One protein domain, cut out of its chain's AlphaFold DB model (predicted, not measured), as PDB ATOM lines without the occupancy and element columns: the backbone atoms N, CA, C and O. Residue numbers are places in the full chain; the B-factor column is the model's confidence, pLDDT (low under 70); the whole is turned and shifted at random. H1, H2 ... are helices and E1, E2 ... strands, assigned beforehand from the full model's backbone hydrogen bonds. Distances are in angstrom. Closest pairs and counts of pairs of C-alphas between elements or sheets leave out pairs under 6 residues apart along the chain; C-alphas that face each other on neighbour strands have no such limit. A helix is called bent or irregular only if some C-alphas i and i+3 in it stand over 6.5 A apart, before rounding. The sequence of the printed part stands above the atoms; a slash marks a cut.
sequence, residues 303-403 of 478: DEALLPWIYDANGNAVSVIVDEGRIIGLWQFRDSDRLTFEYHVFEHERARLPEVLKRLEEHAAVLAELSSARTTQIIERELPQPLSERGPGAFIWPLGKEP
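AT A GLANCE: This is residues 303 to 403 of the 478 residues of an uncharacterized protein of Myxococcales bacterium (UniProt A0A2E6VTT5). A twisted four-stranded sheet, curled like part of a barrel, wraps round one long kinked helix, H2. The short helix H1 lies at one end of the sheet and only grazes it, and residues 381 to 403, with no named element, run from E4 past that end and fold back. The printed part has 101 residues with two named helices and four named strands, in the chain order H1 E1 E2 E3 H2 E4; the sheet order is E1, E2, E3, E4, mixed, and the class is mixed, helices and strands. The whole is compact, with a radius of gyration of the C-alphas of 13.6 A, and rounded, spanning 37 by 31 by 20 A.

HOW THE PARTS SIT: E1, residues 320 to 323, E2, residues 326 to 335, and E3, residues 338 to 345, form a meander, each strand the antiparallel neighbour of the one before. In the hairpin of E1 and E2, N 321 and O 329 are 2.8 A apart, within hydrogen-bond range. In the hairpin of E2 and E3, N 332 and O 342 are 2.9 A apart. E4, residues 375 to 380, is parallel to E3 at 21 degrees, with N 341 and O 377 2.8 A apart. E1 and E4 are the edge strands and are apart. The sheet curls round H2, residues 347 to 370, which is on one face in a two-layer arrangement, a helix layer on a sheet. The closest C-alphas of H2 and E3 are those of Ala 368 and Leu 339, 5.8 A apart; for H2 and E2 they are those of Glu 349 and Ile 328, 6.0 A apart. E3, H2 and E4 make a strand-helix-strand unit, two parallel neighbour strands with a helix between, with a right-handed crossover. H1, residues 304 to 310, only grazes the sheet with residues 306 to 310; H1 and E2 are near each other, and H1 and H2 are apart. Of the O i to N i+4 pairs, H2 has 15 of 20 within hydrogen-bond range and H1 0 of 3, but H1 has 3 of 4 O i to N i+3 pairs within range.

IN THESE COORDINATES: E2 measures 27.0 A, from C-alpha 326 at (19.604, -32.582, 43.607) to C-alpha 335, and bends by 55 degrees at residue 329. E3 measures 22.9 A, E4 17.0 A and E1 10.0 A. H2 measures 30.7 A and has a kink of 69 degrees near residue 354; it is irregular, with C-alphas 348 and 351 7.7 A apart. H1 measures 10.2 A, from C-alpha 304 at (9.886, -32.981, 36.483), and is irregular, with C-alphas 305 and 308 7.2 A apart. E4 ends with C-alpha 380 at (28.212, -19.571, 31.342).

THE WHOLE: The two C-alphas farthest apart, those of Glu 304 and Arg 374, are 39.4 A apart. The printed part has no cut. No link is long: H1 to E1 is short, the others tight. The mean pLDDT of the printed part is 93.3; residues 402 to 403 are under 70.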
ATOM      1  N   ASP A 303      13.275 -31.453  39.534       94.56
ATOM      2  CA  ASP A 303      11.898 -31.130  39.184       94.56
ATOM      3  C   ASP A 303      11.538 -31.678  37.794       94.56
ATOM      4  O   ASP A 303      12.310 -31.577  36.835       94.56
ATOM      5  N   GLU A 304      10.338 -32.251  37.677       94.56
ATOM      6  CA  GLU A 304       9.886 -32.981  36.483       94.56
ATOM      7  C   GLU A 304       9.967 -32.137  35.201       94.56
ATOM      8  O   GLU A 304      10.334 -32.646  34.140       94.56
ATOM      9  N   ALA A 305       9.726 -30.828  35.316       95.94
ATOM     10  CA  ALA A 305       9.806 -29.874  34.212       95.94
ATOM     11  C   ALA A 305      11.201 -29.786  33.562       95.94
ATOM     12  O   ALA A 305      11.300 -29.399  32.402       95.94
ATOM     13  N   LEU A 306      12.273 -30.156  34.271       97.38
ATOM     14  CA  LEU A 306      13.649 -30.107  33.763       97.38
ATOM     15  C   LEU A 306      14.138 -31.432  33.170       97.38
ATOM     16  O   LEU A 306      15.186 -31.462  32.517       97.38
ATOM     17  N   LEU A 307      13.397 -32.531  33.346       97.00
ATOM     18  CA  LEU A 307      13.780 -33.839  32.807       97.00
ATOM     19  C   LEU A 307      14.076 -33.829  31.295       97.00
ATOM     20  O   LEU A 307      15.060 -34.470  30.914       97.00
ATOM     21  N   PRO A 308      13.340 -33.084  30.439       97.06
ATOM     22  CA  PRO A 308      13.631 -33.014  29.003       97.06
ATOM     23  C   PRO A 308      15.011 -32.435  28.642       97.06
ATOM     24  O   PRO A 308      15.475 -32.622  27.519       97.06
ATOM     25  N   TRP A 309      15.688 -31.743  29.565       97.75
ATOM     26  CA  TRP A 309      17.060 -31.252  29.378       97.75
ATOM     27  C   TRP A 309      18.128 -32.222  29.877       97.75
ATOM     28  O   TRP A 309      19.294 -32.095  29.502       97.75
ATOM     29  N   ILE A 310      17.741 -33.181  30.721       97.94
ATOM     30  CA  ILE A 310      18.666 -34.091  31.397       97.94
ATOM     31  C   ILE A 310      18.685 -35.462  30.726       97.94
ATOM     32  O   ILE A 310      19.753 -36.067  30.631       97.94
ATOM     33  N   TYR A 311      17.535 -35.937  30.240       96.62
ATOM     34  CA  TYR A 311      17.393 -37.250  29.613       96.62
ATOM     35  C   TYR A 311      16.852 -37.133  28.192       96.62
ATOM     36  O   TYR A 311      15.856 -36.453  27.947       96.62
ATOM     37  N   ASP A 312      17.489 -37.824  27.248       93.69
ATOM     38  CA  ASP A 312      16.919 -37.996  25.910       93.69
ATOM     39  C   ASP A 312      15.836 -39.096  25.886       93.69
ATOM     40  O   ASP A 312      15.611 -39.812  26.865       93.69
ATOM     41  N   ALA A 313      15.183 -39.277  24.734       89.25
ATOM     42  CA  ALA A 313      14.142 -40.293  24.553       89.25
ATOM     43  C   ALA A 313      14.629 -41.746  24.760       89.25
ATOM     44  O   ALA A 313      13.814 -42.643  24.968       89.25
ATOM     45  N   ASN A 314      15.942 -41.993  24.712       88.00
ATOM     46  CA  ASN A 314      16.538 -43.306  24.966       88.00
ATOM     47  C   ASN A 314      16.949 -43.489  26.439       88.00
ATOM     48  O   ASN A 314      17.480 -44.542  26.798       88.00
ATOM     49  N   GLY A 315      16.728 -42.480  27.288       89.19
ATOM     50  CA  GLY A 315      17.150 -42.473  28.685       89.19
ATOM     51  C   GLY A 315      18.642 -42.193  28.881       89.19
ATOM     52  O   GLY A 315      19.188 -42.542  29.929       89.19
ATOM     53  N   ASN A 316      19.325 -41.596  27.898       92.12
ATOM     54  CA  ASN A 316      20.699 -41.129  28.071       92.12
ATOM     55  C   ASN A 316      20.711 -39.872  28.940       92.12
ATOM     56  O   ASN A 316      20.135 -38.859  28.553       92.12
ATOM     57  N   ALA A 317      21.411 -39.940  30.072       95.69
ATOM     58  CA  ALA A 317      21.642 -38.800  30.950       95.69
ATOM     59  C   ALA A 317      22.818 -37.938  30.468       95.69
ATOM     60  O   ALA A 317      23.878 -38.470  30.117       95.69
ATOM     61  N   VAL A 318      22.648 -36.619  30.513       97.94
ATOM     62  CA  VAL A 318      23.704 -35.629  30.251       97.94
ATOM     63  C   VAL A 318      24.633 -35.425  31.454       97.94
ATOM     64  O   VAL A 318      24.410 -35.970  32.534       97.94
ATOM     65  N   SER A 319      25.677 -34.616  31.266       98.31
ATOM     66  CA  SER A 319      26.529 -34.105  32.343       98.31
ATOM     67  C   SER A 319      25.786 -33.059  33.190       98.31
ATOM     68  O   SER A 319      25.270 -32.072  32.659       98.31
ATOM     69  N   VAL A 320      25.744 -33.261  34.508       98.75
ATOM     70  CA  VAL A 320      24.927 -32.482  35.454       98.75
ATOM     71  C   VAL A 320      25.744 -31.918  36.613       98.75
ATOM     72  O   VAL A 320      26.747 -32.499  37.029       98.75
ATOM     73  N   ILE A 321      25.299 -30.782  37.140       98.75
ATOM     74  CA  ILE A 321      25.772 -30.201  38.398       98.75
ATOM     75  C   ILE A 321      24.780 -30.628  39.473       98.75
ATOM     76  O   ILE A 321      23.578 -30.397  39.319       98.75
ATOM     77  N   VAL A 322      25.260 -31.251  40.543       98.31
ATOM     78  CA  VAL A 322      24.428 -31.649  41.684       98.31
ATOM     79  C   VAL A 322      24.780 -30.842  42.921       98.31
ATOM     80  O   VAL A 322      25.945 -30.502  43.084       98.31
ATOM     81  N   ASP A 323      23.800 -30.584  43.786       97.31
ATOM     82  CA  ASP A 323      23.964 -30.035  45.136       97.31
ATOM     83  C   ASP A 323      23.237 -30.919  46.159       97.31
ATOM     84  O   ASP A 323      22.005 -31.028  46.166       97.31
ATOM     85  N   GLU A 324      24.019 -31.611  46.987       94.75
ATOM     86  CA  GLU A 324      23.603 -32.694  47.888       94.75
ATOM     87  C   GLU A 324      22.586 -33.649  47.234       94.75
ATOM     88  O   GLU A 324      21.537 -33.973  47.791       94.75
ATOM     89  N   GLY A 325      22.876 -34.056  46.000       95.31
ATOM     90  CA  GLY A 325      22.094 -35.046  45.268       95.31
ATOM     91  C   GLY A 325      20.913 -34.519  44.445       95.31
ATOM     92  O   GLY A 325      20.352 -35.297  43.672       95.31
ATOM     93  N   ARG A 326      20.553 -33.232  44.540       97.31
ATOM     94  CA  ARG A 326      19.604 -32.582  43.607       97.31
ATOM     95  C   ARG A 326      20.370 -32.029  42.416       97.31
ATOM     96  O   ARG A 326      21.405 -31.406  42.608       97.31
ATOM     97  N   ILE A 327      19.881 -32.234  41.200       98.56
ATOM     98  CA  ILE A 327      20.461 -31.629  39.999       98.56
ATOM     99  C   ILE A 327      20.057 -30.154  39.962       98.56
ATOM    100  O   ILE A 327      18.871 -29.841  39.924       98.56
ATOM    101  N   ILE A 328      21.051 -29.269  39.944       98.50
ATOM    102  CA  ILE A 328      20.870 -27.809  39.959       98.50
ATOM    103  C   ILE A 328      21.341 -27.129  38.669       98.50
ATOM    104  O   ILE A 328      21.183 -25.923  38.488       98.50
ATOM    105  N   GLY A 329      21.942 -27.892  37.759       98.56
ATOM    106  CA  GLY A 329      22.459 -27.346  36.519       98.56
ATOM    107  C   GLY A 329      23.065 -28.386  35.595       98.56
ATOM    108  O   GLY A 329      23.063 -29.588  35.867       98.56
ATOM    109  N   LEU A 330      23.611 -27.893  34.494       98.69
ATOM    110  CA  LEU A 330      24.248 -28.667  33.438       98.69
ATOM    111  C   LEU A 330      25.680 -28.180  33.257       98.69
ATOM    112  O   LEU A 330      25.973 -26.998  33.439       98.69
ATOM    113  N   TRP A 331      26.566 -29.075  32.844       98.31
ATOM    114  CA  TRP A 331      27.916 -28.694  32.448       98.31
ATOM    115  C   TRP A 331      28.378 -29.507  31.249       98.31
ATOM    116  O   TRP A 331      27.837 -30.565  30.943       98.31
ATOM    117  N   GLN A 332      29.389 -29.017  30.552       96.56
ATOM    118  CA  GLN A 332      30.129 -29.775  29.553       96.56
ATOM    119  C   GLN A 332      31.533 -29.196  29.439       96.56
ATOM    120  O   GLN A 332      31.814 -28.101  29.923       96.56
ATOM    121  N   PHE A 333      32.423 -29.914  28.766       94.56
ATOM    122  CA  PHE A 333      33.743 -29.386  28.477       94.56
ATOM    123  C   PHE A 333      34.206 -29.780  27.083       94.56
ATOM    124  O   PHE A 333      33.764 -30.773  26.502       94.56
ATOM    125  N   ARG A 334      35.120 -28.977  26.553       90.75
ATOM    126  CA  ARG A 334      35.923 -29.292  25.377       90.75
ATOM    127  C   ARG A 334      37.373 -29.168  25.762       90.75
ATOM    128  O   ARG A 334      37.753 -28.184  26.386       90.75
ATOM    129  N   ASP A 335      38.173 -30.121  25.341       82.50
ATOM    130  CA  ASP A 335      39.596 -30.106  25.603       82.50
ATOM    131  C   ASP A 335      40.400 -30.296  24.314       82.50
ATOM    132  O   ASP A 335      40.195 -31.221  23.526       82.50
ATOM    133  N   SER A 336      41.297 -29.339  24.108       77.56
ATOM    134  CA  SER A 336      42.391 -29.319  23.138       77.56
ATOM    135  C   SER A 336      43.611 -28.724  23.860       77.56
ATOM    136  O   SER A 336      43.779 -28.976  25.050       77.56
ATOM    137  N   ASP A 337      44.415 -27.868  23.220       80.75
ATOM    138  CA  ASP A 337      45.437 -27.070  23.924       80.75
ATOM    139  C   ASP A 337      44.835 -26.137  24.997       80.75
ATOM    140  O   ASP A 337      45.522 -25.728  25.938       80.75
ATOM    141  N   ARG A 338      43.540 -25.806  24.868       89.56
ATOM    142  CA  ARG A 338      42.746 -25.055  25.848       89.56
ATOM    143  C   ARG A 338      41.578 -25.905  26.337       89.56
ATOM    144  O   ARG A 338      40.791 -26.396  25.526       89.56
ATOM    145  N   LEU A 339      41.408 -25.997  27.653       93.81
ATOM    146  CA  LEU A 339      40.191 -26.517  28.262       93.81
ATOM    147  C   LEU A 339      39.125 -25.423  28.222       93.81
ATOM    148  O   LEU A 339      39.331 -24.323  28.721       93.81
ATOM    149  N   THR A 340      37.967 -25.715  27.644       95.25
ATOM    150  CA  THR A 340      36.786 -24.862  27.775       95.25
ATOM    151  C   THR A 340      35.742 -25.577  28.604       95.25
ATOM    152  O   THR A 340      35.191 -26.580  28.155       95.25
ATOM    153  N   PHE A 341      35.472 -25.043  29.785       96.75
ATOM    154  CA  PHE A 341      34.419 -25.482  30.677       96.75
ATOM    155  C   PHE A 341      33.170 -24.633  30.447       96.75
ATOM    156  O   PHE A 341      33.223 -23.406  30.507       96.75
ATOM    157  N   GLU A 342      32.043 -25.276  30.180       97.44
ATOM    158  CA  GLU A 342      30.759 -24.613  29.989       97.44
ATOM    159  C   GLU A 342      29.766 -25.087  31.035       97.44
ATOM    160  O   GLU A 342      29.697 -26.281  31.326       97.44
ATOM    161  N   TYR A 343      28.976 -24.165  31.570       98.56
ATOM    162  CA  TYR A 343      28.000 -24.484  32.601       98.56
ATOM    163  C   TYR A 343      26.719 -23.665  32.455       98.56
ATOM    164  O   TYR A 343      26.702 -22.612  31.819       98.56
ATOM    165  N   HIS A 344      25.652 -24.165  33.064       98.50
ATOM    166  CA  HIS A 344      24.401 -23.453  33.280       98.50
ATOM    167  C   HIS A 344      23.831 -23.880  34.631       98.50
ATOM    168  O   HIS A 344      23.701 -25.079  34.882       98.50
ATOM    169  N   VAL A 345      23.479 -22.922  35.485       98.56
ATOM    170  CA  VAL A 345      22.733 -23.165  36.731       98.56
ATOM    171  C   VAL A 345      21.292 -22.745  36.495       98.56
ATOM    172  O   VAL A 345      21.067 -21.632  36.021       98.56
ATOM    173  N   PHE A 346      20.336 -23.620  36.814       98.25
ATOM    174  CA  PHE A 346      18.920 -23.347  36.575       98.25
ATOM    175  C   PHE A 346      18.444 -22.108  37.339       98.25
ATOM    176  O   PHE A 346      18.934 -21.804  38.425       98.25
ATOM    177  N   GLU A 347      17.449 -21.412  36.785       96.06
ATOM    178  CA  GLU A 347      17.011 -20.106  37.294       96.06
ATOM    179  C   GLU A 347      16.569 -20.138  38.768       96.06
ATOM    180  O   GLU A 347      16.903 -19.255  39.553       96.06
ATOM    181  N   HIS A 348      15.881 -21.198  39.194       95.38
ATOM    182  CA  HIS A 348      15.457 -21.338  40.592       95.38
ATOM    183  C   HIS A 348      16.600 -21.717  41.552       95.38
ATOM    184  O   HIS A 348      16.410 -21.680  42.763       95.38
ATOM    185  N   GLU A 349      17.787 -22.043  41.030       97.25
ATOM    186  CA  GLU A 349      18.981 -22.441  41.790       97.25
ATOM    187  C   GLU A 349      20.085 -21.367  41.748       97.25
ATOM    188  O   GLU A 349      21.191 -21.582  42.248       97.25
ATOM    189  N   ARG A 350      19.814 -20.176  41.184       96.25
ATOM    190  CA  ARG A 350      20.809 -19.088  41.032       96.25
ATOM    191  C   ARG A 350      21.447 -18.650  42.345       96.25
ATOM    192  O   ARG A 350      22.594 -18.212  42.341       96.25
ATOM    193  N   ALA A 351      20.752 -18.824  43.469       97.31
ATOM    194  CA  ALA A 351      21.294 -18.557  44.799       97.31
ATOM    195  C   ALA A 351      22.547 -19.395  45.130       97.31
ATOM    196  O   ALA A 351      23.336 -18.986  45.972       97.31
ATOM    197  N   ARG A 352      22.747 -20.543  44.463       97.12
ATOM    198  CA  ARG A 352      23.899 -21.445  44.642       97.12
ATOM    199  C   ARG A 352      25.083 -21.114  43.738       97.12
ATOM    200  O   ARG A 352      26.122 -21.767  43.822       97.12
ATOM    201  N   LEU A 353      24.938 -20.137  42.838       97.19
ATOM    202  CA  LEU A 353      25.961 -19.801  41.850       97.19
ATOM    203  C   LEU A 353      27.337 -19.489  42.472       97.19
ATOM    204  O   LEU A 353      28.322 -19.998  41.934       97.19
ATOM    205  N   PRO A 354      27.461 -18.731  43.584       96.81
ATOM    206  CA  PRO A 354      28.766 -18.470  44.193       96.81
ATOM    207  C   PRO A 354      29.506 -19.752  44.604       96.81
ATOM    208  O   PRO A 354      30.691 -19.913  44.304       96.81
ATOM    209  N   GLU A 355      28.816 -20.702  45.238       96.94
ATOM    210  CA  GLU A 355      29.405 -21.987  45.618       96.94
ATOM    211  C   GLU A 355      29.680 -22.882  44.407       96.94
ATOM    212  O   GLU A 355      30.701 -23.578  44.384       96.94
ATOM    213  N   VAL A 356      28.811 -22.846  43.387       97.94
ATOM    214  CA  VAL A 356      29.037 -23.549  42.116       97.94
ATOM    215  C   VAL A 356      30.318 -23.051  41.460       97.94
ATOM    216  O   VAL A 356      31.138 -23.882  41.089       97.94
ATOM    217  N   LEU A 357      30.530 -21.735  41.356       97.38
ATOM    218  CA  LEU A 357      31.721 -21.154  40.727       97.38
ATOM    219  C   LEU A 357      33.011 -21.581  41.431       97.38
ATOM    220  O   LEU A 357      33.947 -22.022  40.768       97.38
ATOM    221  N   LYS A 358      33.029 -21.565  42.769       95.62
ATOM    222  CA  LYS A 358      34.179 -22.049  43.543       95.62
ATOM    223  C   LYS A 358      34.511 -23.512  43.224       95.62
ATOM    224  O   LYS A 358      35.664 -23.857  42.985       95.62
ATOM    225  N   ARG A 359      33.504 -24.392  43.209       95.81
ATOM    226  CA  ARG A 359      33.710 -25.819  42.890       95.81
ATOM    227  C   ARG A 359      34.014 -26.056  41.416       95.81
ATOM    228  O   ARG A 359      34.698 -27.021  41.083       95.81
ATOM    229  N   LEU A 360      33.509 -25.196  40.541       96.50
ATOM    230  CA  LEU A 360      33.764 -25.240  39.112       96.50
ATOM    231  C   LEU A 360      35.242 -24.990  38.835       96.50
ATOM    232  O   LEU A 360      35.830 -25.752  38.077       96.50
ATOM    233  N   GLU A 361      35.849 -23.983  39.462       94.69
ATOM    234  CA  GLU A 361      37.281 -23.692  39.317       94.69
ATOM    235  C   GLU A 361      38.150 -24.887  39.734       94.69
ATOM    236  O   GLU A 361      39.027 -25.305  38.976       94.69
ATOM    237  N   GLU A 362      37.846 -25.502  40.884       93.88
ATOM    238  CA  GLU A 362      38.512 -26.728  41.350       93.88
ATOM    239  C   GLU A 362      38.373 -27.867  40.324       93.88
ATOM    240  O   GLU A 362      39.348 -28.538  39.977       93.88
ATOM    241  N   HIS A 363      37.163 -28.090  39.808       95.44
ATOM    242  CA  HIS A 363      36.903 -29.166  38.856       95.44
ATOM    243  C   HIS A 363      37.534 -28.898  37.480       95.44
ATOM    244  O   HIS A 363      38.070 -29.811  36.852       95.44
ATOM    245  N   ALA A 364      37.532 -27.649  37.017       95.06
ATOM    246  CA  ALA A 364      38.164 -27.250  35.769       95.06
ATOM    247  C   ALA A 364      39.691 -27.399  35.838       95.06
ATOM    248  O   ALA A 364      40.289 -27.838  34.858       95.06
ATOM    249  N   ALA A 365      40.320 -27.124  36.985       93.19
ATOM    250  CA  ALA A 365      41.746 -27.387  37.190       93.19
ATOM    251  C   ALA A 365      42.074 -28.886  37.056       93.19
ATOM    252  O   ALA A 365      42.987 -29.257  36.321       93.19
ATOM    253  N   VAL A 366      41.260 -29.752  37.672       93.50
ATOM    254  CA  VAL A 366      41.398 -31.218  37.568       93.50
ATOM    255  C   VAL A 366      41.268 -31.694  36.120       93.50
ATOM    256  O   VAL A 366      42.019 -32.566  35.680       93.50
ATOM    257  N   LEU A 367      40.317 -31.140  35.362       93.38
ATOM    258  CA  LEU A 367      40.146 -31.474  33.948       93.38
ATOM    259  C   LEU A 367      41.292 -30.943  33.085       93.38
ATOM    260  O   LEU A 367      41.686 -31.625  32.144       93.38
ATOM    261  N   ALA A 368      41.833 -29.764  33.402       92.69
ATOM    262  CA  ALA A 368      42.932 -29.164  32.655       92.69
ATOM    263  C   ALA A 368      44.213 -29.985  32.817       92.69
ATOM    264  O   ALA A 368      44.877 -30.274  31.824       92.69
ATOM    265  N   GLU A 369      44.506 -30.441  34.037       91.75
ATOM    266  CA  GLU A 369      45.592 -31.386  34.306       91.75
ATOM    267  C   GLU A 369      45.377 -32.697  33.534       91.75
ATOM    268  O   GLU A 369      46.246 -33.140  32.781       91.75
ATOM    269  N   LEU A 370      44.172 -33.269  33.639       90.31
ATOM    270  CA  LEU A 370      43.796 -34.521  32.982       90.31
ATOM    271  C   LEU A 370      43.929 -34.464  31.449       90.31
ATOM    272  O   LEU A 370      44.316 -35.450  30.817       90.31
ATOM    273  N   SER A 371      43.585 -33.332  30.835       89.75
ATOM    274  CA  SER A 371      43.713 -33.119  29.392       89.75
ATOM    275  C   SER A 371      45.062 -32.533  28.975       89.75
ATOM    276  O   SER A 371      45.263 -32.306  27.784       89.75
ATOM    277  N   SER A 372      45.960 -32.251  29.925       90.69
ATOM    278  CA  SER A 372      47.206 -31.506  29.696       90.69
ATOM    279  C   SER A 372      46.981 -30.163  28.977       90.69
ATOM    280  O   SER A 372      47.774 -29.755  28.126       90.69
ATOM    281  N   ALA A 373      45.873 -29.484  29.288       91.06
ATOM    282  CA  ALA A 373      45.544 -28.185  28.714       91.06
ATOM    283  C   ALA A 373      46.429 -27.090  29.324       91.06
ATOM    284  O   ALA A 373      46.649 -27.052  30.531       91.06
ATOM    285  N   ARG A 374      46.899 -26.157  28.491       90.19
ATOM    286  CA  ARG A 374      47.762 -25.044  28.932       90.19
ATOM    287  C   ARG A 374      46.981 -23.896  29.551       90.19
ATOM    288  O   ARG A 374      47.522 -23.104  30.307       90.19
ATOM    289  N   THR A 375      45.723 -23.761  29.149       91.06
ATOM    290  CA  THR A 375      44.843 -22.671  29.569       91.06
ATOM    291  C   THR A 375      43.438 -23.200  29.791       91.06
ATOM    292  O   THR A 375      43.021 -24.169  29.147       91.06
ATOM    293  N   THR A 376      42.697 -22.521  30.663       94.12
ATOM    294  CA  THR A 376      41.305 -22.838  30.981       94.12
ATOM    295  C   THR A 376      40.427 -21.628  30.700       94.12
ATOM    296  O   THR A 376      40.761 -20.503  31.058       94.12
ATOM    297  N   GLN A 377      39.290 -21.863  30.055       94.44
ATOM    298  CA  GLN A 377      38.248 -20.875  29.818       94.44
ATOM    299  C   GLN A 377      36.944 -21.383  30.425       94.44
ATOM    300  O   GLN A 377      36.511 -22.484  30.100       94.44
ATOM    301  N   ILE A 378      36.307 -20.576  31.270       95.62
ATOM    302  CA  ILE A 378      35.021 -20.895  31.896       95.62
ATOM    303  C   ILE A 378      33.946 -20.013  31.267       95.62
ATOM    304  O   ILE A 378      34.144 -18.811  31.104       95.62
ATOM    305  N   ILE A 379      32.828 -20.615  30.863       95.25
ATOM    306  CA  ILE A 379      31.764 -19.935  30.123       95.25
ATOM    307  C   ILE A 379      30.408 -20.350  30.671       95.25
ATOM    308  O   ILE A 379      30.036 -21.520  30.629       95.25
ATOM    309  N   GLU A 380      29.634 -19.369  31.110       97.00
ATOM    310  CA  GLU A 380      28.212 -19.571  31.342       97.00
ATOM    311  C   GLU A 380      27.464 -19.616  30.004       97.00
ATOM    312  O   GLU A 380      27.715 -18.816  29.094       97.00
ATOM    313  N   ARG A 381      26.560 -20.582  29.865       95.88
ATOM    314  CA  ARG A 381      25.692 -20.756  28.703       95.88
ATOM    315  C   ARG A 381      24.242 -20.518  29.090       95.88
ATOM    316  O   ARG A 381      23.812 -20.867  30.186       95.88
ATOM    317  N   GLU A 382      23.475 -19.987  28.147       94.94
ATOM    318  CA  GLU A 382      22.019 -20.041  28.222       94.94
ATOM    319  C   GLU A 382      21.541 -21.492  28.102       94.94
ATOM    320  O   GLU A 382      22.208 -22.335  27.489       94.94
ATOM    321  N   LEU A 383      20.382 -21.785  28.691       95.62
ATOM    322  CA  LEU A 383      19.767 -23.099  28.577       95.62
ATOM    323  C   LEU A 383      19.223 -23.271  27.145       95.62
ATOM    324  O   LEU A 383      18.345 -22.506  26.746       95.62
ATOM    325  N   PRO A 384      19.713 -24.243  26.353       94.88
ATOM    326  CA  PRO A 384      19.204 -24.467  25.000       94.88
ATOM    327  C   PRO A 384      17.801 -25.089  25.031       94.88
ATOM    328  O   PRO A 384      17.249 -25.343  26.095       94.88
ATOM    329  N   GLN A 385      17.226 -25.404  23.869       95.88
ATOM    330  CA  GLN A 385      15.995 -26.204  23.794       95.88
ATOM    331  C   GLN A 385      16.169 -27.610  24.418       95.88
ATOM    332  O   GLN A 385      17.298 -28.129  24.451       95.88
ATOM    333  N   PRO A 386      15.071 -28.250  24.871       96.62
ATOM    334  CA  PRO A 386      15.065 -29.632  25.349       96.62
ATOM    335  C   PRO A 386      15.745 -30.625  24.404       96.62
ATOM    336  O   PRO A 386      15.750 -30.457  23.184       96.62
ATOM    337  N   LEU A 387      16.253 -31.735  24.944       95.19
ATOM    338  CA  LEU A 387      16.876 -32.799  24.149       95.19
ATOM    339  C   LEU A 387      15.902 -33.445  23.158       95.19
ATOM    340  O   LEU A 387      16.331 -33.868  22.087       95.19
ATOM    341  N   SER A 388      14.609 -33.493  23.486       90.75
ATOM    342  CA  SER A 388      13.546 -34.006  22.609       90.75
ATOM    343  C   SER A 388      13.354 -33.186  21.332       90.75
ATOM    344  O   SER A 388      12.845 -33.710  20.346       90.75
ATOM    345  N   GLU A 389      13.766 -31.919  21.342       94.12
ATOM    346  CA  GLU A 389      13.660 -30.996  20.206       94.12
ATOM    347  C   GLU A 389      14.973 -30.899  19.414       94.12
ATOM    348  O   GLU A 389      15.074 -30.174  18.426       94.12
ATOM    349  N   ARG A 390      16.003 -31.644  19.828       92.44
ATOM    350  CA  ARG A 390      17.349 -31.582  19.256       92.44
ATOM    351  C   ARG A 390      17.687 -32.856  18.483       92.44
ATOM    352  O   ARG A 390      17.095 -33.916  18.664       92.44
ATOM    353  N   GLY A 391      18.679 -32.747  17.599       87.38
ATOM    354  CA  GLY A 391      19.134 -33.874  16.785       87.38
ATOM    355  C   GLY A 391      19.730 -35.032  17.613       87.38
ATOM    356  O   GLY A 391      20.191 -34.821  18.740       87.38
ATOM    357  N   PRO A 392      19.789 -36.254  17.047       85.69
ATOM    358  CA  PRO A 392      20.373 -37.416  17.715       85.69
ATOM    359  C   PRO A 392      21.781 -37.143  18.262       85.69
ATOM    360  O   PRO A 392      22.621 -36.542  17.592       85.69
ATOM    361  N   GLY A 393      22.055 -37.609  19.484       86.44
ATOM    362  CA  GLY A 393      23.354 -37.416  20.142       86.44
ATOM    363  C   GLY A 393      23.544 -36.054  20.818       86.44
ATOM    364  O   GLY A 393      24.623 -35.792  21.350       86.44
ATOM    365  N   ALA A 394      22.515 -35.198  20.849       91.62
ATOM    366  CA  ALA A 394      22.553 -33.912  21.548       91.62
ATOM    367  C   ALA A 394      22.898 -34.027  23.042       91.62
ATOM    368  O   ALA A 394      23.517 -33.113  23.579       91.62
ATOM    369  N   PHE A 395      22.574 -35.152  23.689       92.75
ATOM    370  CA  PHE A 395      22.863 -35.400  25.107       92.75
ATOM    371  C   PHE A 395      24.368 -35.357  25.447       92.75
ATOM    372  O   PHE A 395      24.741 -35.102  26.587       92.75
ATOM    373  N   ILE A 396      25.252 -35.576  24.464       92.69
ATOM    374  CA  ILE A 396      26.710 -35.469  24.653       92.69
ATOM    375  C   ILE A 396      27.121 -34.004  24.886       92.69
ATOM    376  O   ILE A 396      28.139 -33.731  25.514       92.69
ATOM    377  N   TRP A 397      26.316 -33.064  24.387       94.31
ATOM    378  CA  TRP A 397      26.552 -31.624  24.437       94.31
ATOM    379  C   TRP A 397      25.324 -30.921  25.028       94.31
ATOM    380  O   TRP A 397      24.594 -30.253  24.280       94.31
ATOM    381  N   PRO A 398      25.040 -31.086  26.335       94.94
ATOM    382  CA  PRO A 398      23.834 -30.547  26.964       94.94
ATOM    383  C   PRO A 398      23.636 -29.052  26.706       94.94
ATOM    384  O   PRO A 398      22.509 -28.637  26.465       94.94
ATOM    385  N   LEU A 399      24.719 -28.276  26.627       96.00
ATOM    386  CA  LEU A 399      24.713 -26.822  26.420       96.00
ATOM    387  C   LEU A 399      24.974 -26.406  24.961       96.00
ATOM    388  O   LEU A 399      25.269 -25.250  24.672       96.00
ATOM    389  N   GLY A 400      24.864 -27.351  24.023       88.81
ATOM    390  CA  GLY A 400      25.038 -27.108  22.591       88.81
ATOM    391  C   GLY A 400      26.494 -27.172  22.119       88.81
ATOM    392  O   GLY A 400      27.437 -27.202  22.904       88.81
ATOM    393  N   LYS A 401      26.680 -27.238  20.796       76.38
ATOM    394  CA  LYS A 401      28.000 -27.333  20.140       76.38
ATOM    395  C   LYS A 401      28.535 -25.995  19.614       76.38
ATOM    396  O   LYS A 401      29.594 -25.995  18.995       76.38
ATOM    397  N   GLU A 402      27.805 -24.891  19.785       59.03
ATOM    398  CA  GLU A 402      28.134 -23.631  19.105       59.03
ATOM    399  C   GLU A 402      29.597 -23.208  19.319       59.03
ATOM    400  O   GLU A 402      30.096 -23.300  20.447       59.03
ATOM    401  N   PRO A 403      30.286 -22.742  18.261       43.34
ATOM    402  CA  PRO A 403      31.718 -22.512  18.296       43.34
ATOM    403  C   PRO A 403      32.087 -21.405  19.281       43.34
ATOM    404  O   PRO A 403      31.527 -20.310  19.289       43.34
TER     405      PRO A 403